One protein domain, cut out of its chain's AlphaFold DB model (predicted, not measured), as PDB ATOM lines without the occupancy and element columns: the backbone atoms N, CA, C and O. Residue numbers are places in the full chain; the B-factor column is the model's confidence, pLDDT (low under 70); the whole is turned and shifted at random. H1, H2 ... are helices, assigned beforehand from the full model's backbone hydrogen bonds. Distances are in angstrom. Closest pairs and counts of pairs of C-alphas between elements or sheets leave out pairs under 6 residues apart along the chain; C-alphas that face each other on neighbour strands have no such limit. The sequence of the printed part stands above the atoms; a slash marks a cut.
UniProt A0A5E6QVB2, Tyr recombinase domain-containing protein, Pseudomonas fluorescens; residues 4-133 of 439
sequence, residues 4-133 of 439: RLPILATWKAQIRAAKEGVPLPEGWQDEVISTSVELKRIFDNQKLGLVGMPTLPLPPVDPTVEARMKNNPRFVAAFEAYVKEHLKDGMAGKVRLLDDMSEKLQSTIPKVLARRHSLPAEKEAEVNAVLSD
ATOM      1  N   ARG A   4     -50.054  15.036  21.230       53.47
ATOM      2  CA  ARG A   4     -49.597  14.351  19.999       53.47
ATOM      3  C   ARG A   4     -50.209  14.935  18.719       53.47
ATOM      4  O   ARG A   4     -49.575  14.879  17.670       53.47
ATOM      5  N   LEU A   5     -51.400  15.529  18.804       57.91
ATOM      6  CA  LEU A   5     -52.121  16.092  17.654       57.91
ATOM      7  C   LEU A   5     -51.413  17.301  17.005       57.91
ATOM      8  O   LEU A   5     -51.298  17.305  15.779       57.91
ATOM      9  N   PRO A   6     -50.854  18.271  17.761       64.56
ATOM     10  CA  PRO A   6     -50.124  19.398  17.174       64.56
ATOM     11  C   PRO A   6     -48.834  18.961  16.471       64.56
ATOM     12  O   PRO A   6     -48.502  19.467  15.407       64.56
ATOM     13  N   ILE A   7     -48.130  17.971  17.029       66.69
ATOM     14  CA  ILE A   7     -46.880  17.441  16.463       66.69
ATOM     15  C   ILE A   7     -47.162  16.693  15.155       66.69
ATOM     16  O   ILE A   7     -46.463  16.901  14.166       66.69
ATOM     17  N   LEU A   8     -48.225  15.881  15.119       68.31
ATOM     18  CA  LEU A   8     -48.664  15.186  13.906       68.31
ATOM     19  C   LEU A   8     -49.151  16.154  12.820       68.31
ATOM     20  O   LEU A   8     -48.917  15.899  11.641       68.31
ATOM     21  N   ALA A   9     -49.801  17.260  13.191       73.56
ATOM     22  CA  ALA A   9     -50.187  18.308  12.246       73.56
ATOM     23  C   ALA A   9     -48.956  18.999  11.639       73.56
ATOM     24  O   ALA A   9     -48.876  19.143  10.419       73.56
ATOM     25  N   THR A  10     -47.960  19.333  12.464       70.94
ATOM     26  CA  THR A  10     -46.680  19.897  12.009       70.94
ATOM     27  C   THR A  10     -45.927  18.929  11.101       70.94
ATOM     28  O   THR A  10     -45.464  19.326  10.037       70.94
ATOM     29  N   TRP A  11     -45.864  17.645  11.457       73.69
ATOM     30  CA  TRP A  11     -45.241  16.614  10.622       73.69
ATOM     31  C   TRP A  11     -45.971  16.428   9.296       73.69
ATOM     32  O   TRP A  11     -45.332  16.372   8.251       73.69
ATOM     33  N   LYS A  12     -47.308  16.385   9.299       71.06
ATOM     34  CA  LYS A  12     -48.096  16.325   8.061       71.06
ATOM     35  C   LYS A  12     -47.863  17.557   7.190       71.06
ATOM     36  O   LYS A  12     -47.734  17.396   5.984       71.06
ATOM     37  N   ALA A  13     -47.757  18.749   7.776       70.44
ATOM     38  CA  ALA A  13     -47.442  19.977   7.048       70.44
ATOM     39  C   ALA A  13     -46.017  19.963   6.469       70.44
ATOM     40  O   ALA A  13     -45.832  20.345   5.321       70.44
ATOM     41  N   GLN A  14     -45.028  19.465   7.213       66.50
ATOM     42  CA  GLN A  14     -43.644  19.323   6.746       66.50
ATOM     43  C   GLN A  14     -43.506  18.259   5.651       66.50
ATOM     44  O   GLN A  14     -42.837  18.499   4.654       66.50
ATOM     45  N   ILE A  15     -44.176  17.112   5.791       69.06
ATOM     46  CA  ILE A  15     -44.221  16.056   4.768       69.06
ATOM     47  C   ILE A  15     -44.963  16.552   3.527       69.06
ATOM     48  O   ILE A  15     -44.547  16.260   2.411       69.06
ATOM     49  N   ARG A  16     -46.044  17.317   3.707       65.44
ATOM     50  CA  ARG A  16     -46.781  17.952   2.614       65.44
ATOM     51  C   ARG A  16     -45.912  18.977   1.888       65.44
ATOM     52  O   ARG A  16     -45.779  18.865   0.682       65.44
ATOM     53  N   ALA A  17     -45.229  19.866   2.607       60.22
ATOM     54  CA  ALA A  17     -44.281  20.821   2.030       60.22
ATOM     55  C   ALA A  17     -43.091  20.129   1.335       60.22
ATOM     56  O   ALA A  17     -42.657  20.559   0.272       60.22
ATOM     57  N   ALA A  18     -42.588  19.022   1.889       59.78
ATOM     58  CA  ALA A  18     -41.530  18.224   1.269       59.78
ATOM     59  C   ALA A  18     -42.006  17.472   0.011       59.78
ATOM     60  O   ALA A  18     -41.215  17.270  -0.906       59.78
ATOM     61  N   LYS A  19     -43.285  17.070  -0.046       59.28
ATOM     62  CA  LYS A  19     -43.906  16.422  -1.216       59.28
ATOM     63  C   LYS A  19     -44.327  17.408  -2.305       59.28
ATOM     64  O   LYS A  19     -44.235  17.069  -3.475       59.28
ATOM     65  N   GLU A  20     -44.813  18.588  -1.927       61.69
ATOM     66  CA  GLU A  20     -45.307  19.620  -2.850       61.69
ATOM     67  C   GLU A  20     -44.164  20.462  -3.450       61.69
ATOM     68  O   GLU A  20     -44.376  21.158  -4.440       61.69
ATOM     69  N   GLY A  21     -42.943  20.355  -2.907       62.75
ATOM     70  CA  GLY A  21     -41.796  21.139  -3.358       62.75
ATOM     71  C   GLY A  21     -41.912  22.616  -2.974       62.75
ATOM     72  O   GLY A  21     -42.896  23.060  -2.383       62.75
ATOM     73  N   VAL A  22     -40.884  23.403  -3.291       66.56
ATOM     74  CA  VAL A  22     -40.967  24.866  -3.170       66.56
ATOM     75  C   VAL A  22     -41.485  25.388  -4.506       66.56
ATOM     76  O   VAL A  22     -40.723  25.350  -5.469       66.56
ATOM     77  N   PRO A  23     -42.730  25.886  -4.614       67.56
ATOM     78  CA  PRO A  23     -43.247  26.365  -5.890       67.56
ATOM     79  C   PRO A  23     -42.371  27.497  -6.438       67.56
ATOM     80  O   PRO A  23     -41.713  28.219  -5.680       67.56
ATOM     81  N   LEU A  24     -42.357  27.657  -7.762       70.44
ATOM     82  CA  LEU A  24     -41.733  28.832  -8.363       70.44
ATOM     83  C   LEU A  24     -42.429  30.094  -7.842       70.44
ATOM     84  O   LEU A  24     -43.660  30.102  -7.727       70.44
ATOM     85  N   PRO A  25     -41.669  31.155  -7.529       68.00
ATOM     86  CA  PRO A  25     -42.260  32.420  -7.134       68.00
ATOM     87  C   PRO A  25     -43.124  32.985  -8.268       68.00
ATOM     88  O   PRO A  25     -42.937  32.684  -9.449       68.00
ATOM     89  N   GLU A  26     -44.085  33.831  -7.910       64.50
ATOM     90  CA  GLU A  26     -44.855  34.571  -8.906       64.50
ATOM     91  C   GLU A  26     -43.912  35.452  -9.747       64.50
ATOM     92  O   GLU A  26     -43.072  36.167  -9.200       64.50
ATOM     93  N   GLY A  27     -44.027  35.378 -11.079       66.50
ATOM     94  CA  GLY A  27     -43.148  36.104 -12.004       66.50
ATOM     95  C   GLY A  27     -41.775  35.462 -12.242       66.50
ATOM     96  O   GLY A  27     -40.876  36.135 -12.741       66.50
ATOM     97  N   TRP A  28     -41.590  34.176 -11.914       76.62
ATOM     98  CA  TRP A  28     -40.330  33.450 -12.136       76.62
ATOM     99  C   TRP A  28     -39.809  33.534 -13.579       76.62
ATOM    100  O   TRP A  28     -38.598  33.508 -13.789       76.62
ATOM    101  N   GLN A  29     -40.696  33.650 -14.575       79.88
ATOM    102  CA  GLN A  29     -40.311  33.772 -15.982       79.88
ATOM    103  C   GLN A  29     -39.404  34.988 -16.208       79.88
ATOM    104  O   GLN A  29     -38.399  34.892 -16.908       79.88
ATOM    105  N   ASP A  30     -39.698  36.117 -15.561       71.50
ATOM    106  CA  ASP A  30     -38.902  37.338 -15.687       71.50
ATOM    107  C   ASP A  30     -37.524  37.216 -15.038       71.50
ATOM    108  O   ASP A  30     -36.550  37.750 -15.571       71.50
ATOM    109  N   GLU A  31     -37.429  36.503 -13.915       71.38
ATOM    110  CA  GLU A  31     -36.161  36.202 -13.244       71.38
ATOM    111  C   GLU A  31     -35.289  35.289 -14.114       71.38
ATOM    112  O   GLU A  31     -34.102  35.562 -14.308       71.38
ATOM    113  N   VAL A  32     -35.890  34.264 -14.722       79.75
ATOM    114  CA  VAL A  32     -35.231  33.373 -15.688       79.75
ATOM    115  C   VAL A  32     -34.726  34.142 -16.906       79.75
ATOM    116  O   VAL A  32     -33.552  34.019 -17.264       79.75
ATOM    117  N   ILE A  33     -35.571  34.982 -17.511       78.75
ATOM    118  CA  ILE A  33     -35.180  35.802 -18.664       78.75
ATOM    119  C   ILE A  33     -34.082  36.790 -18.273       78.75
ATOM    120  O   ILE A  33     -33.081  36.903 -18.977       78.75
ATOM    121  N   SER A  34     -34.243  37.500 -17.153       73.25
ATOM    122  CA  SER A  34     -33.258  38.473 -16.670       73.25
ATOM    123  C   SER A  34     -31.898  37.817 -16.445       73.25
ATOM    124  O   SER A  34     -30.883  38.361 -16.871       73.25
ATOM    125  N   THR A  35     -31.887  36.633 -15.830       77.56
ATOM    126  CA  THR A  35     -30.669  35.855 -15.575       77.56
ATOM    127  C   THR A  35     -30.013  35.419 -16.883       77.56
ATOM    128  O   THR A  35     -28.806  35.577 -17.048       77.56
ATOM    129  N   SER A  36     -30.797  34.925 -17.845       81.94
ATOM    130  CA  SER A  36     -30.307  34.533 -19.174       81.94
ATOM    131  C   SER A  36     -29.691  35.712 -19.940       81.94
ATOM    132  O   SER A  36     -28.577  35.607 -20.457       81.94
ATOM    133  N   VAL A  37     -30.368  36.866 -19.957       78.50
ATOM    134  CA  VAL A  37     -29.884  38.094 -20.611       78.50
ATOM    135  C   VAL A  37     -28.613  38.619 -19.945       78.50
ATOM    136  O   VAL A  37     -27.667  38.997 -20.637       78.50
ATOM    137  N   GLU A  38     -28.558  38.639 -18.612       77.19
ATOM    138  CA  GLU A  38     -27.365  39.074 -17.887       77.19
ATOM    139  C   GLU A  38     -26.170  38.159 -18.168       77.19
ATOM    140  O   GLU A  38     -25.066  38.652 -18.407       77.19
ATOM    141  N   LEU A  39     -26.401  36.846 -18.226       82.50
ATOM    142  CA  LEU A  39     -25.368  35.873 -18.542       82.50
ATOM    143  C   LEU A  39     -24.835  36.069 -19.967       82.50
ATOM    144  O   LEU A  39     -23.624  36.201 -20.136       82.50
ATOM    145  N   LYS A  40     -25.712  36.212 -20.972       85.12
ATOM    146  CA  LYS A  40     -25.308  36.551 -22.352       85.12
ATOM    147  C   LYS A  40     -24.466  37.826 -22.394       85.12
ATOM    148  O   LYS A  40     -23.368  37.819 -22.943       85.12
ATOM    149  N   ARG A  41     -24.918  38.883 -21.712       82.38
ATOM    150  CA  ARG A  41     -24.211  40.170 -21.638       82.38
ATOM    151  C   ARG A  41     -22.808  40.041 -21.042       82.38
ATOM    152  O   ARG A  41     -21.903  40.740 -21.489       82.38
ATOM    153  N   ILE A  42     -22.612  39.183 -20.036       83.44
ATOM    154  CA  ILE A  42     -21.285  38.922 -19.461       83.44
ATOM    155  C   ILE A  42     -20.353  38.348 -20.533       83.44
ATOM    156  O   ILE A  42     -19.249  38.867 -20.706       83.44
ATOM    157  N   PHE A  43     -20.796  37.331 -21.275       88.75
ATOM    158  CA  PHE A  43     -19.991  36.706 -22.329       88.75
ATOM    159  C   PHE A  43     -19.760  37.634 -23.525       88.75
ATOM    160  O   PHE A  43     -18.638  37.707 -24.025       88.75
ATOM    161  N   ASP A  44     -20.757  38.421 -23.927       86.25
ATOM    162  CA  ASP A  44     -20.597  39.443 -24.966       86.25
ATOM    163  C   ASP A  44     -19.581  40.516 -24.551       86.25
ATOM    164  O   ASP A  44     -18.700  40.877 -25.328       86.25
ATOM    165  N   ASN A  45     -19.621  40.961 -23.293       85.19
ATOM    166  CA  ASN A  45     -18.627  41.880 -22.741       85.19
ATOM    167  C   ASN A  45     -17.214  41.268 -22.721       85.19
ATOM    168  O   ASN A  45     -16.247  41.971 -23.005       85.19
ATOM    169  N   GLN A  46     -17.068  39.966 -22.448       88.62
ATOM    170  CA  GLN A  46     -15.770  39.286 -22.565       88.62
ATOM    171  C   GLN A  46     -15.291  39.194 -24.023       88.62
ATOM    172  O   GLN A  46     -14.106  39.402 -24.283       88.62
ATOM    173  N   LYS A  47     -16.198  38.971 -24.988       90.44
ATOM    174  CA  LYS A  47     -15.873  38.996 -26.427       90.44
ATOM    175  C   LYS A  47     -15.368  40.372 -26.878       90.44
ATOM    176  O   LYS A  47     -14.402  40.433 -27.630       90.44
ATOM    177  N   LEU A  48     -15.942  41.468 -26.373       86.81
ATOM    178  CA  LEU A  48     -15.433  42.827 -26.627       86.81
ATOM    179  C   LEU A  48     -13.997  43.018 -26.105       86.81
ATOM    180  O   LEU A  48     -13.165  43.632 -26.772       86.81
ATOM    181  N   GLY A  49     -13.669  42.432 -24.951       87.38
ATOM    182  CA  GLY A  49     -12.309  42.460 -24.408       87.38
ATOM    183  C   GLY A  49     -11.279  41.769 -25.301       87.38
ATOM    184  O   GLY A  49     -10.141  42.226 -25.391       87.38
ATOM    185  N   LEU A  50     -11.677  40.715 -26.024       88.75
ATOM    186  CA  LEU A  50     -10.793  40.023 -26.967       88.75
ATOM    187  C   LEU A  50     -10.325  40.928 -28.119       88.75
ATOM    188  O   LEU A  50      -9.244  40.701 -28.655       88.75
ATOM    189  N   VAL A  51     -11.101  41.954 -28.478       87.56
ATOM    190  CA  VAL A  51     -10.762  42.928 -29.534       87.56
ATOM    191  C   VAL A  51     -10.208  44.248 -28.979       87.56
ATOM    192  O   VAL A  51     -10.132  45.240 -29.699       87.56
ATOM    193  N   GLY A  52      -9.804  44.273 -27.705       85.19
ATOM    194  CA  GLY A  52      -9.171  45.435 -27.072       85.19
ATOM    195  C   GLY A  52     -10.136  46.544 -26.646       85.19
ATOM    196  O   GLY A  52      -9.688  47.641 -26.312       85.19
ATOM    197  N   MET A  53     -11.450  46.290 -26.637       84.88
ATOM    198  CA  MET A  53     -12.422  47.254 -26.123       84.88
ATOM    199  C   MET A  53     -12.484  47.230 -24.586       84.88
ATOM    200  O   MET A  53     -12.303  46.171 -23.980       84.88
ATOM    201  N   PRO A  54     -12.781  48.373 -23.933       80.19
ATOM    202  CA  PRO A  54     -12.995  48.421 -22.490       80.19
ATOM    203  C   PRO A  54     -14.122  47.478 -22.060       80.19
ATOM    204  O   PRO A  54     -15.211  47.506 -22.634       80.19
ATOM    205  N   THR A  55     -13.879  46.680 -21.021       81.62
ATOM    206  CA  THR A  55     -14.847  45.715 -20.493       81.62
ATOM    207  C   THR A  55     -15.315  46.091 -19.095       81.62
ATOM    208  O   THR A  55     -14.603  46.712 -18.303       81.62
ATOM    209  N   LEU A  56     -16.544  45.698 -18.773       76.25
ATOM    210  CA  LEU A  56     -17.044  45.743 -17.405       76.25
ATOM    211  C   LEU A  56     -16.377  44.647 -16.557       76.25
ATOM    212  O   LEU A  56     -16.173  43.540 -17.069       76.25
ATOM    213  N   PRO A  57     -16.080  44.916 -15.269       75.12
ATOM    214  CA  PRO A  57     -15.561  43.900 -14.363       75.12
ATOM    215  C   PRO A  57     -16.567  42.755 -14.204       75.12
ATOM    216  O   PRO A  57     -17.780  42.977 -14.168       75.12
ATOM    217  N   LEU A  58     -16.050  41.528 -14.109       74.81
ATOM    218  CA  LEU A  58     -16.874  40.352 -13.841       74.81
ATOM    219  C   LEU A  58     -17.508  40.453 -12.445       74.81
ATOM    220  O   LEU A  58     -16.858  40.943 -11.516       74.81
ATOM    221  N   PRO A  59     -18.756  39.982 -12.272       73.12
ATOM    222  CA  PRO A  59     -19.337  39.858 -10.944       73.12
ATOM    223  C   PRO A  59     -18.499  38.888 -10.092       73.12
ATOM    224  O   PRO A  59     -17.958  37.915 -10.628       73.12
ATOM    225  N   PRO A  60     -18.375  39.132  -8.776       72.12
ATOM    226  CA  PRO A  60     -17.646  38.235  -7.891       72.12
ATOM    227  C   PRO A  60     -18.313  36.855  -7.872       72.12
ATOM    228  O   PRO A  60     -19.533  36.744  -7.742       72.12
ATOM    229  N   VAL A  61     -17.505  35.805  -8.001       73.31
ATOM    230  CA  VAL A  61     -17.967  34.417  -7.884       73.31
ATOM    231  C   VAL A  61     -18.070  34.057  -6.403       73.31
ATOM    232  O   VAL A  61     -17.225  34.458  -5.604       73.31
ATOM    233  N   ASP A  62     -19.103  33.301  -6.027       74.75
ATOM    234  CA  ASP A  62     -19.245  32.781  -4.666       74.75
ATOM    235  C   ASP A  62     -17.997  31.948  -4.282       74.75
ATOM    236  O   ASP A  62     -17.697  30.964  -4.974       74.75
ATOM    237  N   PRO A  63     -17.280  32.285  -3.189       78.19
ATOM    238  CA  PRO A  63     -16.053  31.589  -2.793       78.19
ATOM    239  C   PRO A  63     -16.234  30.084  -2.575       78.19
ATOM    240  O   PRO A  63     -15.307  29.303  -2.790       78.19
ATOM    241  N   THR A  64     -17.428  29.646  -2.167       79.44
ATOM    242  CA  THR A  64     -17.741  28.225  -1.971       79.44
ATOM    243  C   THR A  64     -17.871  27.489  -3.302       79.44
ATOM    244  O   THR A  64     -17.421  26.348  -3.435       79.44
ATOM    245  N   VAL A  65     -18.435  28.153  -4.314       76.81
ATOM    246  CA  VAL A  65     -18.544  27.629  -5.678       76.81
ATOM    247  C   VAL A  65     -17.166  27.580  -6.324       76.81
ATOM    248  O   VAL A  65     -16.798  26.551  -6.892       76.81
ATOM    249  N   GLU A  66     -16.381  28.647  -6.176       78.88
ATOM    250  CA  GLU A  66     -15.011  28.713  -6.679       78.88
ATOM    251  C   GLU A  66     -14.135  27.609  -6.064       78.88
ATOM    252  O   GLU A  66     -13.474  26.862  -6.790       78.88
ATOM    253  N   ALA A  67     -14.188  27.434  -4.739       82.88
ATOM    254  CA  ALA A  67     -13.468  26.371  -4.043       82.88
ATOM    255  C   ALA A  67     -13.907  24.976  -4.515       82.88
ATOM    256  O   ALA A  67     -13.067  24.110  -4.757       82.88
ATOM    257  N   ARG A  68     -15.214  24.748  -4.702       84.62
ATOM    258  CA  ARG A  68     -15.741  23.465  -5.193       84.62
ATOM    259  C   ARG A  68     -15.272  23.141  -6.612       84.62
ATOM    260  O   ARG A  68     -15.010  21.976  -6.903       84.62
ATOM    261  N   MET A  69     -15.191  24.143  -7.488       80.88
ATOM    262  CA  MET A  69     -14.686  23.968  -8.854       80.88
ATOM    263  C   MET A  69     -13.186  23.657  -8.854       80.88
ATOM    264  O   MET A  69     -12.778  22.676  -9.472       80.88
ATOM    265  N   LYS A  70     -12.380  24.432  -8.114       84.12
ATOM    266  CA  LYS A  70     -10.921  24.236  -8.021       84.12
ATOM    267  C   LYS A  70     -10.544  22.900  -7.375       84.12
ATOM    268  O   LYS A  70      -9.603  22.251  -7.815       84.12
ATOM    269  N   ASN A  71     -11.314  22.446  -6.386       89.06
ATOM    270  CA  ASN A  71     -11.050  21.203  -5.655       89.06
ATOM    271  C   ASN A  71     -11.607  19.943  -6.344       89.06
ATOM    272  O   ASN A  71     -11.669  18.884  -5.721       89.06
ATOM    273  N   ASN A  72     -12.025  20.026  -7.612       89.88
ATOM    274  CA  ASN A  72     -12.466  18.875  -8.397       89.88
ATOM    275  C   ASN A  72     -11.470  18.601  -9.544       89.88
ATOM    276  O   ASN A  72     -11.645  19.139 -10.640       89.88
ATOM    277  N   PRO A  73     -10.454  17.734  -9.340       87.00
ATOM    278  CA  PRO A  73      -9.385  17.506 -10.317       87.00
ATOM    279  C   PRO A  73      -9.883  17.027 -11.683       87.00
ATOM    280  O   PRO A  73      -9.329  17.397 -12.712       87.00
ATOM    281  N   ARG A  74     -10.966  16.235 -11.709       90.00
ATOM    282  CA  ARG A  74     -11.584  15.775 -12.963       90.00
ATOM    283  C   ARG A  74     -12.218  16.923 -13.736       90.00
ATOM    284  O   ARG A  74     -12.096  16.969 -14.954       90.00
ATOM    285  N   PHE A  75     -12.896  17.829 -13.035       86.00
ATOM    286  CA  PHE A  75     -13.486  19.012 -13.654       86.00
ATOM    287  C   PHE A  75     -12.403  19.949 -14.190       86.00
ATOM    288  O   PHE A  75     -12.496  20.360 -15.341       86.00
ATOM    289  N   VAL A  76     -11.368  20.231 -13.393       85.44
ATOM    290  CA  VAL A  76     -10.253  21.101 -13.797       85.44
ATOM    291  C   VAL A  76      -9.547  20.539 -15.030       85.44
ATOM    292  O   VAL A  76      -9.458  21.238 -16.033       85.44
ATOM    293  N   ALA A  77      -9.160  19.260 -15.018       89.00
ATOM    294  CA  ALA A  77      -8.492  18.632 -16.160       89.00
ATOM    295  C   ALA A  77      -9.362  18.632 -17.432       89.00
ATOM    296  O   ALA A  77      -8.872  18.909 -18.526       89.00
ATOM    297  N   ALA A  78     -10.665  18.351 -17.302       88.44
ATOM    298  CA  ALA A  78     -11.592  18.393 -18.432       88.44
ATOM    299  C   ALA A  78     -11.782  19.818 -18.973       88.44
ATOM    300  O   ALA A  78     -11.836  20.016 -20.185       88.44
ATOM    301  N   PHE A  79     -11.864  20.811 -18.084       87.56
ATOM    302  CA  PHE A  79     -11.998  22.213 -18.460       87.56
ATOM    303  C   PHE A  79     -10.731  22.733 -19.148       87.56
ATOM    304  O   PHE A  79     -10.826  23.347 -20.206       87.56
ATOM    305  N   GLU A  80      -9.548  22.427 -18.616       88.06
ATOM    306  CA  GLU A  80      -8.264  22.785 -19.226       88.06
ATOM    307  C   GLU A  80      -8.094  22.166 -20.615       88.06
ATOM    308  O   GLU A  80      -7.719  22.867 -21.555       88.06
ATOM    309  N   ALA A  81      -8.412  20.877 -20.772       90.56
ATOM    310  CA  ALA A  81      -8.377  20.211 -22.071       90.56
ATOM    311  C   ALA A  81      -9.344  20.870 -23.066       90.56
ATOM    312  O   ALA A  81      -8.970  21.140 -24.207       90.56
ATOM    313  N   TYR A  82     -10.560  21.189 -22.617       90.62
ATOM    314  CA  TYR A  82     -11.572  21.854 -23.432       90.62
ATOM    315  C   TYR A  82     -11.131  23.252 -23.886       90.62
ATOM    316  O   TYR A  82     -11.231  23.572 -25.071       90.62
ATOM    317  N   VAL A  83     -10.586  24.065 -22.976       89.88
ATOM    318  CA  VAL A  83     -10.035  25.390 -23.296       89.88
ATOM    319  C   VAL A  83      -8.864  25.261 -24.270       89.88
ATOM    320  O   VAL A  83      -8.830  25.957 -25.281       89.88
ATOM    321  N   LYS A  84      -7.921  24.348 -24.005       90.25
ATOM    322  CA  LYS A  84      -6.738  24.133 -24.848       90.25
ATOM    323  C   LYS A  84      -7.111  23.738 -26.275       90.25
ATOM    324  O   LYS A  84      -6.452  24.195 -27.203       90.25
ATOM    325  N   GLU A  85      -8.157  22.932 -26.445       91.25
ATOM    326  CA  GLU A  85      -8.659  22.553 -27.766       91.25
ATOM    327  C   GLU A  85      -9.154  23.772 -28.547       91.25
ATOM    328  O   GLU A  85      -8.717  23.997 -29.671       91.25
ATOM    329  N   HIS A  86      -9.978  24.617 -27.922       90.69
ATOM    330  CA  HIS A  86     -10.507  25.820 -28.565       90.69
ATOM    331  C   HIS A  86      -9.407  26.826 -28.900       90.69
ATOM    332  O   HIS A  86      -9.458  27.480 -29.934       90.69
ATOM    333  N   LEU A  87      -8.378  26.950 -28.060       90.00
ATOM    334  CA  LEU A  87      -7.286  27.895 -28.297       90.00
ATOM    335  C   LEU A  87      -6.433  27.568 -29.536       90.00
ATOM    336  O   LEU A  87      -5.744  28.468 -30.021       90.00
ATOM    337  N   LYS A  88      -6.494  26.340 -30.076       91.12
ATOM    338  CA  LYS A  88      -5.786  25.965 -31.316       91.12
ATOM    339  C   LYS A  88      -6.205  26.819 -32.511       91.12
ATOM    340  O   LYS A  88      -5.377  27.119 -33.364       91.12
ATOM    341  N   ASP A  89      -7.451  27.280 -32.520       88.38
ATOM    342  CA  ASP A  89      -8.021  28.065 -33.616       88.38
ATOM    343  C   ASP A  89      -7.843  29.585 -33.427       88.38
ATOM    344  O   ASP A  89      -8.570  30.399 -34.010       88.38
ATOM    345  N   GLY A  90      -6.909  29.995 -32.562       90.12
ATOM    346  CA  GLY A  90      -6.570  31.395 -32.329       90.12
ATOM    347  C   GLY A  90      -7.769  32.228 -31.862       90.12
ATOM    348  O   GLY A  90      -8.472  31.871 -30.917       90.12
ATOM    349  N   MET A  91      -8.001  33.376 -32.505       88.31
ATOM    350  CA  MET A  91      -9.082  34.295 -32.121       88.31
ATOM    351  C   MET A  91     -10.479  33.720 -32.361       88.31
ATOM    352  O   MET A  91     -11.351  33.883 -31.509       88.31
ATOM    353  N   ALA A  92     -10.686  33.004 -33.469       88.38
ATOM    354  CA  ALA A  92     -11.961  32.348 -33.755       88.38
ATOM    355  C   ALA A  92     -12.289  31.287 -32.693       88.38
ATOM    356  O   ALA A  92     -13.425  31.185 -32.238       88.38
ATOM    357  N   GLY A  93     -11.269  30.558 -32.241       91.06
ATOM    358  CA  GLY A  93     -11.379  29.599 -31.150       91.06
ATOM    359  C   GLY A  93     -11.748  30.217 -29.804       91.06
ATOM    360  O   GLY A  93     -12.614  29.701 -29.100       91.06
ATOM    361  N   LYS A  94     -11.158  31.372 -29.462       90.94
ATOM    362  CA  LYS A  94     -11.509  32.123 -28.242       90.94
ATOM    363  C   LYS A  94     -12.955  32.619 -28.248       90.94
ATOM    364  O   LYS A  94     -13.607  32.571 -27.209       90.94
ATOM    365  N   VAL A  95     -13.453  33.084 -29.395       89.69
ATOM    366  CA  VAL A  95     -14.858  33.506 -29.535       89.69
ATOM    367  C   VAL A  95     -15.790  32.306 -29.370       89.69
ATOM    368  O   VAL A  95     -16.673  32.358 -28.519       89.69
ATOM    369  N   ARG A  96     -15.521  31.194 -30.075       92.19
ATOM    370  CA  ARG A  96     -16.293  29.946 -29.931       92.19
ATOM    371  C   ARG A  96     -16.320  29.431 -28.497       92.19
ATOM    372  O   ARG A  96     -17.373  29.052 -28.010       92.19
ATOM    373  N   LEU A  97     -15.188  29.477 -27.792       92.06
ATOM    374  CA  LEU A  97     -15.121  29.078 -26.387       92.06
ATOM    375  C   LEU A  97     -16.083  29.895 -25.509       92.06
ATOM    376  O   LEU A  97     -16.746  29.330 -24.642       92.06
ATOM    377  N   LEU A  98     -16.162  31.215 -25.715       90.12
ATOM    378  CA  LEU A  98     -17.072  32.081 -24.958       90.12
ATOM    379  C   LEU A  98     -18.543  31.817 -25.308       90.12
ATOM    380  O   LEU A  98     -19.380  31.822 -24.405       90.12
ATOM    381  N   ASP A  99     -18.852  31.557 -26.579       90.25
ATOM    382  CA  ASP A  99     -20.207  31.207 -27.017       90.25
ATOM    383  C   ASP A  99     -20.647  29.854 -26.425       90.25
ATOM    384  O   ASP A  99     -21.672  29.787 -25.744       90.25
ATOM    385  N   ASP A 100     -19.812  28.818 -26.531       91.69
ATOM    386  CA  ASP A 100     -20.066  27.495 -25.951       91.69
ATOM    387  C   ASP A 100     -20.243  27.543 -24.423       91.69
ATOM    388  O   ASP A 100     -21.083  26.844 -23.845       91.69
ATOM    389  N   MET A 101     -19.429  28.347 -23.731       90.00
ATOM    390  CA  MET A 101     -19.550  28.534 -22.284       90.00
ATOM    391  C   MET A 101     -20.863  29.232 -21.917       90.00
ATOM    392  O   MET A 101     -21.510  28.822 -20.947       90.00
ATOM    393  N   SER A 102     -21.272  30.243 -22.689       87.94
ATOM    394  CA  SER A 102     -22.557  30.928 -22.527       87.94
ATOM    395  C   SER A 102     -23.727  29.958 -22.699       87.94
ATOM    396  O   SER A 102     -24.605  29.894 -21.835       87.94
ATOM    397  N   GLU A 103     -23.716  29.140 -23.755       88.50
ATOM    398  CA  GLU A 103     -24.750  28.133 -24.019       88.50
ATOM    399  C   GLU A 103     -24.812  27.066 -22.924       88.50
ATOM    400  O   GLU A 103     -25.886  26.767 -22.390       88.50
ATOM    401  N   LYS A 104     -23.655  26.525 -22.515       87.94
ATOM    402  CA  LYS A 104     -23.582  25.540 -21.428       87.94
ATOM    403  C   LYS A 104     -24.158  26.095 -20.138       87.94
ATOM    404  O   LYS A 104     -24.963  25.410 -19.511       87.94
ATOM    405  N   LEU A 105     -23.800  27.317 -19.753       85.94
ATOM    406  CA  LEU A 105     -24.343  27.954 -18.556       85.94
ATOM    407  C   LEU A 105     -25.851  28.203 -18.667       85.94
ATOM    408  O   LEU A 105     -26.575  27.860 -17.731       85.94
ATOM    409  N   GLN A 106     -26.347  28.690 -19.805       84.38
ATOM    410  CA  GLN A 106     -27.790  28.845 -20.034       84.38
ATOM    411  C   GLN A 106     -28.535  27.512 -19.901       84.38
ATOM    412  O   GLN A 106     -29.565  27.448 -19.230       84.38
ATOM    413  N   SER A 107     -27.967  26.417 -20.418       85.75
ATOM    414  CA  SER A 107     -28.551  25.070 -20.306       85.75
ATOM    415  C   SER A 107     -28.637  24.542 -18.864       85.75
ATOM    416  O   SER A 107     -29.319  23.545 -18.599       85.75
ATOM    417  N   THR A 108     -27.941  25.177 -17.910       86.56
ATOM    418  CA  THR A 108     -28.038  24.821 -16.488       86.56
ATOM    419  C   THR A 108     -29.180  25.522 -15.767       86.56
ATOM    420  O   THR A 108     -29.621  25.000 -14.745       86.56
ATOM    421  N   ILE A 109     -29.703  26.638 -16.292       84.81
ATOM    422  CA  ILE A 109     -30.761  27.423 -15.637       84.81
ATOM    423  C   ILE A 109     -31.998  26.553 -15.323       84.81
ATOM    424  O   ILE A 109     -32.384  26.497 -14.150       84.81
ATOM    425  N   PRO A 110     -32.567  25.785 -16.281       83.44
ATOM    426  CA  PRO A 110     -33.696  24.893 -15.997       83.44
ATOM    427  C   PRO A 110     -33.353  23.827 -14.956       83.44
ATOM    428  O   PRO A 110     -34.119  23.595 -14.026       83.44
ATOM    429  N   LYS A 111     -32.156  23.230 -15.047       83.31
ATOM    430  CA  LYS A 111     -31.698  22.147 -14.158       83.31
ATOM    431  C   LYS A 111     -31.516  22.619 -12.715       83.31
ATOM    432  O   LYS A 111     -31.811  21.882 -11.774       83.31
ATOM    433  N   VAL A 112     -31.003  23.834 -12.529       82.75
ATOM    434  CA  VAL A 112     -30.835  24.449 -11.207       82.75
ATOM    435  C   VAL A 112     -32.198  24.751 -10.593       82.75
ATOM    436  O   VAL A 112     -32.417  24.423  -9.427       82.75
ATOM    437  N   LEU A 113     -33.132  25.300 -11.374       80.44
ATOM    438  CA  LEU A 113     -34.494  25.571 -10.911       80.44
ATOM    439  C   LEU A 113     -35.254  24.285 -10.590       80.44
ATOM    440  O   LEU A 113     -35.846  24.196  -9.517       80.44
ATOM    441  N   ALA A 114     -35.155  23.265 -11.443       81.69
ATOM    442  CA  ALA A 114     -35.750  21.951 -11.219       81.69
ATOM    443  C   ALA A 114     -35.289  21.339  -9.891       81.69
ATOM    444  O   ALA A 114     -36.113  20.858  -9.116       81.69
ATOM    445  N   ARG A 115     -33.990  21.435  -9.574       79.94
ATOM    446  CA  ARG A 115     -33.435  20.957  -8.297       79.94
ATOM    447  C   ARG A 115     -33.847  21.804  -7.096       79.94
ATOM    448  O   ARG A 115     -34.041  21.256  -6.018       79.94
ATOM    449  N   ARG A 116     -33.934  23.127  -7.254       77.75
ATOM    450  CA  ARG A 116     -34.230  24.057  -6.152       77.75
ATOM    451  C   ARG A 116     -35.716  24.094  -5.788       77.75
ATOM    452  O   ARG A 116     -36.042  24.316  -4.627       77.75
ATOM    453  N   HIS A 117     -36.585  23.875  -6.771       78.06
ATOM    454  CA  HIS A 117     -38.039  24.010  -6.655       78.06
ATOM    455  C   HIS A 117     -38.801  22.689  -6.826       78.06
ATOM    456  O   HIS A 117     -40.024  22.683  -6.740       78.06
ATOM    457  N   SER A 118     -38.105  21.567  -7.045       75.75
ATOM    458  CA  SER A 118     -38.722  20.258  -7.318       75.75
ATOM    459  C   SER A 118     -39.764  20.338  -8.445       75.75
ATOM    460  O   SER A 118     -40.913  19.934  -8.277       75.75
ATOM    461  N   LEU A 119     -39.374  20.927  -9.581       73.00
ATOM    462  CA  LEU A 119     -40.299  21.236 -10.675       73.00
ATOM    463  C   LEU A 119     -40.851  19.966 -11.344       73.00
ATOM    464  O   LEU A 119     -40.068  19.086 -11.703       73.00
ATOM    465  N   PRO A 120     -42.171  19.887 -11.596       74.88
ATOM    466  CA  PRO A 120     -42.741  18.897 -12.504       74.88
ATOM    467  C   PRO A 120     -42.203  19.077 -13.931       74.88
ATOM    468  O   PRO A 120     -41.918  20.201 -14.348       74.88
ATOM    469  N   ALA A 121     -42.157  17.994 -14.714       74.19
ATOM    470  CA  ALA A 121     -41.663  18.011 -16.097       74.19
ATOM    471  C   ALA A 121     -42.377  19.048 -16.992       74.19
ATOM    472  O   ALA A 121     -41.747  19.701 -17.820       74.19
ATOM    473  N   GLU A 122     -43.678  19.270 -16.777       73.19
ATOM    474  CA  GLU A 122     -44.461  20.299 -17.479       73.19
ATOM    475  C   GLU A 122     -43.945  21.723 -17.211       73.19
ATOM    476  O   GLU A 122     -43.898  22.556 -18.114       73.19
ATOM    477  N   LYS A 123     -43.509  22.005 -15.977       74.31
ATOM    478  CA  LYS A 123     -42.947  23.310 -15.603       74.31
ATOM    479  C   LYS A 123     -41.522  23.483 -16.105       74.31
ATOM    480  O   LYS A 123     -41.144  24.593 -16.457       74.31
ATOM    481  N   GLU A 124     -40.746  22.408 -16.192       76.06
ATOM    482  CA  GLU A 124     -39.431  22.441 -16.837       76.06
ATOM    483  C   GLU A 124     -39.549  22.756 -18.340       76.06
ATOM    484  O   GLU A 124     -38.777  23.562 -18.862       76.06
ATOM    485  N   ALA A 125     -40.563  22.211 -19.020       79.19
ATOM    486  CA  ALA A 125     -40.874  22.564 -20.405       79.19
ATOM    487  C   ALA A 125     -41.264  24.048 -20.556       79.19
ATOM    488  O   ALA A 125     -40.790  24.707 -21.479       79.19
ATOM    489  N   GLU A 126     -42.052  24.598 -19.622       81.38
ATOM    490  CA  GLU A 126     -42.387  26.031 -19.591       81.38
ATOM    491  C   GLU A 126     -41.133  26.906 -19.407       81.38
ATOM    492  O   GLU A 126     -40.968  27.903 -20.105       81.38
ATOM    493  N   VAL A 127     -40.208  26.520 -18.515       81.88
ATOM    494  CA  VAL A 127     -38.925  27.227 -18.314       81.88
ATOM    495  C   VAL A 127     -38.088  27.219 -19.593       81.88
ATOM    496  O   VAL A 127     -37.538  28.251 -19.976       81.88
ATOM    497  N   ASN A 128     -38.008  26.071 -20.270       83.38
ATOM    498  CA  ASN A 128     -37.272  25.941 -21.526       83.38
ATOM    499  C   ASN A 128     -37.881  26.800 -22.640       83.38
ATOM    500  O   ASN A 128     -37.136  27.492 -23.329       83.38
ATOM    501  N   ALA A 129     -39.212  26.817 -22.770       82.88
ATOM    502  CA  ALA A 129     -39.911  27.644 -23.752       82.88
ATOM    503  C   ALA A 129     -39.631  29.145 -23.544       82.88
ATOM    504  O   ALA A 129     -39.328  29.866 -24.495       82.88
ATOM    505  N   VAL A 130     -39.650  29.600 -22.286       82.75
ATOM    506  CA  VAL A 130     -39.334  30.987 -21.909       82.75
ATOM    507  C   VAL A 130     -37.874  31.351 -22.207       82.75
ATOM    508  O   VAL A 130     -37.583  32.485 -22.569       82.75
ATOM    509  N   LEU A 131     -36.936  30.411 -22.063       81.44
ATOM    510  CA  LEU A 131     -35.527  30.643 -22.397       81.44
ATOM    511  C   LEU A 131     -35.266  30.658 -23.907       81.44
ATOM    512  O   LEU A 131     -34.390  31.404 -24.349       81.44
ATOM    513  N   SER A 132     -35.992  29.842 -24.677       80.00
ATOM    514  CA  SER A 132     -35.859  29.778 -26.137       80.00
ATOM    515  C   SER A 132     -36.484  30.975 -26.846       80.00
ATOM    516  O   SER A 132     -35.942  31.427 -27.849       80.00
ATOM    517  N   ASP A 133     -37.582  31.510 -26.307       76.81
ATOM    518  CA  ASP A 133     -38.229  32.721 -26.810       76.81
ATOM    519  C   ASP A 133     -38.561  33.674 -25.645       76.81
ATOM    520  O   ASP A 133     -39.706  33.733 -25.179       76.81
TER     521      ASP A 133
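Overview. This is residues 4 to 133 of the 439 residues of the protein "Tyr recombinase domain-containing protein" of Pseudomonas fluorescens (UniProt A0A5E6QVB2). Two long helices, H2 and H5, run side by side in opposite directions; H6 follows H5, and H7 folds back to pack on H6 and the first part of H2. At the other end H4 makes a V with H5, and residues 60 to 81, with H3, stick out, while residues 4 to 17 of H1 form a free arm that adds to the length. The printed part has 130 residues with seven named helices, H1 to H7 in order, and no named strand: all helix. It is loose, with a radius of gyration of the C-alphas of 19.9 A, and elongated, spanning 69 by 36 by 26 A.

Along the chain. H1, residues 4 to 20, begins at C-alpha 4 (-49.597, 14.351, 19.999) and is 23.8 A long. H2, residues 28 to 50, is the longest at 33.7 A. H3 is residues 63 to 70. H4, residues 73 to 87, measures 20.9 A and H5, residues 90 to 106, 24.7 A. H6 is residues 108 to 117. H7, residues 121 to 132, ends at C-alpha 132 (-35.859, 29.778, -26.137).

Arrangement. H1 touches no helix. H2 and H5 touch at a shallow tilt of 12 degrees, opposite ways, closest at the C-alphas of Phe 43 and Leu 98, 6.1 A. H3 and H4 only just touch, with 3 pairs of C-alphas within 8 A, only at the corner; the closest are Lys 70 and Val 76, 6.6 A. H4 and H5 form a helical hairpin at a steep tilt of 44 degrees; the C-alphas of His 86 and Gly 93 are closest, 4.7 A. H5 and H6 meet only through their link. H6 and H7 form another, closest at the C-alphas of Pro 110 and Val 127, 6.2 A. Residues 29 to 36 of H2 touch H7, closest at the C-alphas of Ile 33 and Leu 131, 6.4 A. In H1 to H7 every O i to N i+4 pair is within hydrogen-bond range.

Size, cuts and confidence. The C-alphas of Arg 4 and Gly 90 are the two farthest apart, 69.9 A. The printed part has no cut. The link from H2 to H3, 12 residues, is long. Mean pLDDT of the printed part is 80.1; residues 4 to 8, 14 to 23 and 25 to 27 are under 70.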